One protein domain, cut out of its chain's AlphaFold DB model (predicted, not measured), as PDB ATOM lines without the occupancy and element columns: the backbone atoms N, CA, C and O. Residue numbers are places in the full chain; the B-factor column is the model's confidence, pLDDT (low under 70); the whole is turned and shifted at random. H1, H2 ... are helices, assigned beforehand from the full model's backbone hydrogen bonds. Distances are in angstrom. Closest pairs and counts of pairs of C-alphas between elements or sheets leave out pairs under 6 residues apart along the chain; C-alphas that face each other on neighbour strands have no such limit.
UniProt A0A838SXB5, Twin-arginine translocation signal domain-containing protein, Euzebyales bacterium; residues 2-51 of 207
ATOM      1  N   SER A   2     569.537 506.863 401.011       63.25
ATOM      2  CA  SER A   2     568.431 507.176 400.077       63.25
ATOM      3  C   SER A   2     567.174 507.657 400.813       63.25
ATOM      4  O   SER A   2     566.557 508.635 400.406       63.25
ATOM      5  N   ARG A   3     566.871 507.076 401.983       68.62
ATOM      6  CA  ARG A   3     565.683 507.431 402.782       68.62
ATOM      7  C   ARG A   3     565.670 508.889 403.252       68.62
ATOM      8  O   ARG A   3     564.676 509.562 403.044       68.62
ATOM      9  N   THR A   4     566.789 509.412 403.744       73.62
ATOM     10  CA  THR A   4     566.892 510.802 404.224       73.62
ATOM     11  C   THR A   4     566.758 511.854 403.119       73.62
ATOM     12  O   THR A   4     566.264 512.950 403.370       73.62
ATOM     13  N   LEU A   5     567.171 511.538 401.885       73.19
ATOM     14  CA  LEU A   5     566.950 512.407 400.725       73.19
ATOM     15  C   LEU A   5     565.486 512.367 400.287       73.19
ATOM     16  O   LEU A   5     564.912 513.419 400.023       73.19
ATOM     17  N   VAL A   6     564.867 511.185 400.259       78.38
ATOM     18  CA  VAL A   6     563.443 511.025 399.927       78.38
ATOM     19  C   VAL A   6     562.554 511.701 400.972       78.38
ATOM     20  O   VAL A   6     561.642 512.421 400.591       78.38
ATOM     21  N   GLU A   7     562.852 511.554 402.263       78.69
ATOM     22  CA  GLU A   7     562.115 512.189 403.366       78.69
ATOM     23  C   GLU A   7     562.223 513.713 403.314       78.69
ATOM     24  O   GLU A   7     561.200 514.389 403.315       78.69
ATOM     25  N   ARG A   8     563.426 514.274 403.131       75.88
ATOM     26  CA  ARG A   8     563.594 515.730 402.970       75.88
ATOM     27  C   ARG A   8     562.931 516.268 401.704       75.88
ATOM     28  O   ARG A   8     562.389 517.371 401.714       75.88
ATOM     29  N   SER A   9     562.955 515.498 400.617       71.94
ATOM     30  CA  SER A   9     562.261 515.851 399.371       71.94
ATOM     31  C   SER A   9     560.747 515.827 399.563       71.94
ATOM     32  O   SER A   9     560.056 516.734 399.103       71.94
ATOM     33  N   ALA A  10     560.233 514.816 400.265       74.62
ATOM     34  CA  ALA A  10     558.822 514.665 400.580       74.62
ATOM     35  C   ALA A  10     558.342 515.771 401.526       74.62
ATOM     36  O   ALA A  10     557.327 516.388 401.234       74.62
ATOM     37  N   GLU A  11     559.090 516.100 402.582       76.50
ATOM     38  CA  GLU A  11     558.783 517.206 403.499       76.50
ATOM     39  C   GLU A  11     558.801 518.561 402.787       76.50
ATOM     40  O   GLU A  11     557.889 519.370 402.959       76.50
ATOM     41  N   PHE A  12     559.789 518.802 401.920       74.94
ATOM     42  CA  PHE A  12     559.859 520.023 401.119       74.94
ATOM     43  C   PHE A  12     558.690 520.134 400.131       74.94
ATOM     44  O   PHE A  12     558.082 521.199 399.982       74.94
ATOM     45  N   LEU A  13     558.337 519.029 399.470       69.50
ATOM     46  CA  LEU A  13     557.179 518.966 398.584       69.50
ATOM     47  C   LEU A  13     555.878 519.146 399.364       69.50
ATOM     48  O   LEU A  13     555.014 519.893 398.920       69.50
ATOM     49  N   GLN A  14     555.743 518.535 400.536       71.81
ATOM     50  CA  GLN A  14     554.565 518.628 401.396       71.81
ATOM     51  C   GLN A  14     554.388 520.037 401.975       71.81
ATOM     52  O   GLN A  14     553.264 520.525 402.067       71.81
ATOM     53  N   ALA A  15     555.486 520.742 402.261       69.81
ATOM     54  CA  ALA A  15     555.467 522.150 402.652       69.81
ATOM     55  C   ALA A  15     555.037 523.081 401.502       69.81
ATOM     56  O   ALA A  15     554.480 524.151 401.746       69.81
ATOM     57  N   ARG A  16     555.277 522.690 400.240       67.94
ATOM     58  CA  ARG A  16     554.950 523.501 399.050       67.94
ATOM     59  C   ARG A  16     553.717 523.047 398.269       67.94
ATOM     60  O   ARG A  16     553.266 523.772 397.382       67.94
ATOM     61  N   THR A  17     553.156 521.880 398.571       69.56
ATOM     62  CA  THR A  17     551.989 521.330 397.873       69.56
ATOM     63  C   THR A  17     550.928 520.867 398.864       69.56
ATOM     64  O   THR A  17     551.109 519.931 399.635       69.56
ATOM     65  N   SER A  18     549.768 521.524 398.828       81.38
ATOM     66  CA  SER A  18     548.587 521.036 399.537       81.38
ATOM     67  C   SER A  18     547.899 519.954 398.707       81.38
ATOM     68  O   SER A  18     547.889 520.023 397.473       81.38
ATOM     69  N   ARG A  19     547.242 518.991 399.370       81.00
ATOM     70  CA  ARG A  19     546.424 517.955 398.702       81.00
ATOM     71  C   ARG A  19     545.445 518.566 397.693       81.00
ATOM     72  O   ARG A  19     545.325 518.085 396.573       81.00
ATOM     73  N   ARG A  20     544.808 519.685 398.059       81.06
ATOM     74  CA  ARG A  20     543.883 520.424 397.187       81.06
ATOM     75  C   ARG A  20     544.575 520.975 395.941       81.06
ATOM     76  O   ARG A  20     544.039 520.847 394.846       81.06
ATOM     77  N   SER A  21     545.755 521.577 396.098       80.12
ATOM     78  CA  SER A  21     546.517 522.105 394.963       80.12
ATOM     79  C   SER A  21     546.999 520.990 394.038       80.12
ATOM     80  O   SER A  21     546.945 521.161 392.822       80.12
ATOM     81  N   PHE A  22     547.429 519.854 394.593       84.75
ATOM     82  CA  PHE A  22     547.816 518.686 393.808       84.75
ATOM     83  C   PHE A  22     546.639 518.140 392.990       84.75
ATOM     84  O   PHE A  22     546.760 518.011 391.775       84.75
ATOM     85  N   LEU A  23     545.480 517.909 393.621       86.19
ATOM     86  CA  LEU A  23     544.281 517.412 392.936       86.19
ATOM     87  C   LEU A  23     543.792 518.372 391.845       86.19
ATOM     88  O   LEU A  23     543.460 517.927 390.751       86.19
ATOM     89  N   ALA A  24     543.803 519.684 392.101       84.12
ATOM     90  CA  ALA A  24     543.439 520.678 391.092       84.12
ATOM     91  C   ALA A  24     544.389 520.647 389.880       84.12
ATOM     92  O   ALA A  24     543.938 520.688 388.737       84.12
ATOM     93  N   LYS A  25     545.703 520.526 390.114       83.94
ATOM     94  CA  LYS A  25     546.699 520.406 389.036       83.94
ATOM     95  C   LYS A  25     546.523 519.108 388.244       83.94
ATOM     96  O   LYS A  25     546.537 519.152 387.018       83.94
ATOM     97  N   ALA A  26     546.312 517.981 388.926       86.69
ATOM     98  CA  ALA A  26     546.059 516.692 388.286       86.69
ATOM     99  C   ALA A  26     544.778 516.721 387.436       86.69
ATOM    100  O   ALA A  26     544.788 516.234 386.308       86.69
ATOM    101  N   ALA A  27     543.710 517.358 387.929       86.31
ATOM    102  CA  ALA A  27     542.467 517.530 387.183       86.31
ATOM    103  C   ALA A  27     542.676 518.332 385.890       86.31
ATOM    104  O   ALA A  27     542.223 517.897 384.839       86.31
ATOM    105  N   ILE A  28     543.420 519.446 385.931       85.44
ATOM    106  CA  ILE A  28     543.718 520.251 384.730       85.44
ATOM    107  C   ILE A  28     544.510 519.436 383.697       85.44
ATOM    108  O   ILE A  28     544.201 519.493 382.508       85.44
ATOM    109  N   VAL A  29     545.509 518.659 384.133       86.31
ATOM    110  CA  VAL A  29     546.272 517.769 383.238       86.31
ATOM    111  C   VAL A  29     545.367 516.699 382.623       86.31
ATOM    112  O   VAL A  29     545.422 516.478 381.414       86.31
ATOM    113  N   GLY A  30     544.496 516.082 383.426       85.25
ATOM    114  CA  GLY A  30     543.501 515.125 382.938       85.25
ATOM    115  C   GLY A  30     542.550 515.742 381.908       85.25
ATOM    116  O   GLY A  30     542.338 515.164 380.845       85.25
ATOM    117  N   SER A  31     542.040 516.949 382.165       84.50
ATOM    118  CA  SER A  31     541.195 517.686 381.219       84.50
ATOM    119  C   SER A  31     541.927 518.028 379.924       84.50
ATOM    120  O   SER A  31     541.334 517.917 378.856       84.50
ATOM    121  N   ALA A  32     543.209 518.400 379.987       85.69
ATOM    122  CA  ALA A  32     544.008 518.688 378.795       85.69
ATOM    123  C   ALA A  32     544.149 517.452 377.896       85.69
ATOM    124  O   ALA A  32     543.967 517.550 376.682       85.69
ATOM    125  N   LEU A  33     544.408 516.284 378.492       88.06
ATOM    126  CA  LEU A  33     544.486 515.011 377.771       88.06
ATOM    127  C   LEU A  33     543.133 514.579 377.190       88.06
ATOM    128  O   LEU A  33     543.104 513.999 376.112       88.06
ATOM    129  N   ALA A  34     542.019 514.868 377.865       88.62
ATOM    130  CA  ALA A  34     540.690 514.483 377.390       88.62
ATOM    131  C   ALA A  34     540.147 515.419 376.295       88.62
ATOM    132  O   ALA A  34     539.637 514.958 375.280       88.62
ATOM    133  N   ALA A  35     540.250 516.736 376.494       83.94
ATOM    134  CA  ALA A  35     539.617 517.734 375.629       83.94
ATOM    135  C   ALA A  35     540.516 518.202 374.476       83.94
ATOM    136  O   ALA A  35     540.018 518.614 373.431       83.94
ATOM    137  N   ALA A  36     541.839 518.169 374.656       82.00
ATOM    138  CA  ALA A  36     542.790 518.676 373.673       82.00
ATOM    139  C   ALA A  36     544.077 517.825 373.587       82.00
ATOM    140  O   ALA A  36     545.174 518.396 373.592       82.00
ATOM    141  N   PRO A  37     543.984 516.482 373.455       86.38
ATOM    142  CA  PRO A  37     545.136 515.577 373.546       86.38
ATOM    143  C   PRO A  37     546.252 515.946 372.573       86.38
ATOM    144  O   PRO A  37     547.397 516.128 372.974       86.38
ATOM    145  N   ALA A  38     545.914 516.126 371.294       85.00
ATOM    146  CA  ALA A  38     546.891 516.455 370.262       85.00
ATOM    147  C   ALA A  38     547.555 517.819 370.510       85.00
ATOM    148  O   ALA A  38     548.752 517.967 370.303       85.00
ATOM    149  N   THR A  39     546.805 518.816 370.990       81.19
ATOM    150  CA  THR A  39     547.375 520.142 371.277       81.19
ATOM    151  C   THR A  39     548.308 520.084 372.481       81.19
ATOM    152  O   THR A  39     549.396 520.643 372.420       81.19
ATOM    153  N   TYR A  40     547.908 519.385 373.545       85.81
ATOM    154  CA  TYR A  40     548.709 519.261 374.760       85.81
ATOM    155  C   TYR A  40     549.978 518.418 374.557       85.81
ATOM    156  O   TYR A  40     551.014 518.734 375.131       85.81
ATOM    157  N   LEU A  41     549.914 517.368 373.729       88.69
ATOM    158  CA  LEU A  41     551.049 516.474 373.479       88.69
ATOM    159  C   LEU A  41     552.000 516.977 372.387       88.69
ATOM    160  O   LEU A  41     553.202 516.753 372.484       88.69
ATOM    161  N   LEU A  42     551.485 517.628 371.336       88.94
ATOM    162  CA  LEU A  42     552.276 517.969 370.144       88.94
ATOM    163  C   LEU A  42     552.746 519.425 370.110       88.94
ATOM    164  O   LEU A  42     553.532 519.783 369.234       88.94
ATOM    165  N   ARG A  43     552.258 520.290 371.009       82.00
ATOM    166  CA  ARG A  43     552.654 521.702 371.052       82.00
ATOM    167  C   ARG A  43     553.198 522.072 372.430       82.00
ATOM    168  O   ARG A  43     552.588 521.712 373.434       82.00
ATOM    169  N   PRO A  44     554.307 522.829 372.500       80.00
ATOM    170  CA  PRO A  44     554.797 523.343 373.769       80.00
ATOM    171  C   PRO A  44     553.750 524.272 374.397       80.00
ATOM    172  O   PRO A  44     553.237 525.182 373.746       80.00
ATOM    173  N   GLY A  45     553.426 524.034 375.667       82.25
ATOM    174  CA  GLY A  45     552.423 524.796 376.402       82.25
ATOM    175  C   GLY A  45     552.136 524.204 377.780       82.25
ATOM    176  O   GLY A  45     552.710 523.190 378.175       82.25
ATOM    177  N   SER A  46     551.242 524.846 378.531       84.50
ATOM    178  CA  SER A  46     550.752 524.317 379.808       84.50
ATOM    179  C   SER A  46     549.450 523.536 379.610       84.50
ATOM    180  O   SER A  46     548.665 523.845 378.715       84.50
ATOM    181  N   ALA A  47     549.171 522.564 380.487       82.94
ATOM    182  CA  ALA A  47     547.876 521.873 380.505       82.94
ATOM    183  C   ALA A  47     546.712 522.866 380.646       82.94
ATOM    184  O   ALA A  47     545.675 522.734 380.005       82.94
ATOM    185  N   TYR A  48     546.931 523.918 381.434       82.56
ATOM    186  CA  TYR A  48     545.982 525.007 381.575       82.56
ATOM    187  C   TYR A  48     545.754 525.745 380.249       82.56
ATOM    188  O   TYR A  48     544.610 525.941 379.864       82.56
ATOM    189  N   GLY A  49     546.810 526.073 379.500       79.88
ATOM    190  CA  GLY A  49     546.690 526.686 378.174       79.88
ATOM    191  C   GLY A  49     546.034 525.774 377.129       79.88
ATOM    192  O   GLY A  49     545.323 526.261 376.254       79.88
ATOM    193  N   ALA A  50     546.206 524.455 377.239       83.69
ATOM    194  CA  ALA A  50     545.517 523.492 376.379       83.69
ATOM    195  C   ALA A  50     543.999 523.455 376.634       83.69
ATOM    196  O   ALA A  50     543.229 523.323 375.687       83.69
ATOM    197  N   VAL A  51     543.565 523.611 377.892       84.31
ATOM    198  CA  VAL A  51     542.141 523.619 378.280       84.31
ATOM    199  C   VAL A  51     541.502 524.996 378.082       84.31
ATOM    200  O   VAL A  51     540.418 525.115 377.521       84.31
TER     201      VAL A  51
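Overview. This is residues 2 to 51 of the 207 residues of the protein "Twin-arginine translocation signal domain-containing protein" of Euzebyales bacterium (UniProt A0A838SXB5). The longest helix, H2, has a small head at its C-terminal end, where the short helix H3 turns off at a corner, about perpendicular to H2, and the short helix H4 folds back to pack on residues 28 to 35 of H2, while past the N-terminal end of H2, across a tight link, H1 is a second helix that sticks out as an arm. Residues 2 to 24, of which 3 to 16 belong to H1 and 19 to 24 belong to H2, stand free of the rest. The printed part has 50 residues, with four named helices in the order H1, H2, H3, H4 and no named strand, and its class is all helix. It is only just loose, close to extended, with a radius of gyration of the C-alphas of 14.6 A, and its elongated outline spans 40 by 22 by 14 A.

Along the chain. H2, residues 19 to 35, is 24.1 A long from first to last C-alpha and begins with C-alpha 19 at (546.424, 517.955, 398.702). H1, residues 3 to 16, comes before it, is 19.7 A long and begins with C-alpha 3 at (565.683, 507.431, 402.782). After H2 come H3, residues 37 to 42, which is 8.3 A long, and H4, residues 47 to 51, which is 6.4 A long and ends with C-alpha 51 at (542.141, 523.619, 378.280).

Arrangement. H2 and H4 touch, with 12 pairs of C-alphas within 8 A, and H2 does so with residues 28 to 35 alone. Their closest C-alphas are those of Val 29 and Ala 47, 5.2 A apart. H2 and H3 only just touch, with 3 pairs of C-alphas within 8 A, and only at the corner by their link, H2 with residues 32 to 33 alone. Their closest C-alphas are those of Ala 32 and Tyr 40, 6.2 A apart, and their lines are about perpendicular, at 89 degrees. H3 and H4 only just touch, also with 3 such pairs, and their closest C-alphas, those of Tyr 40 and Ala 50, are 5.5 A apart. H1 is apart from H2, H3 and H4. In H1, H2, H3 and H4 every O i to N i+4 pair is within hydrogen-bond range.

Size, cuts and confidence. The two C-alphas farthest apart are those of Thr 4 and Ala 35, at 40.1 A. The printed part has no cut, and the links H1 to H2, H2 to H3 and H3 to H4 are tight. The mean pLDDT of the printed part is 80.4; residues 2 to 3, residue 13 and residues 15 to 17 are under 70.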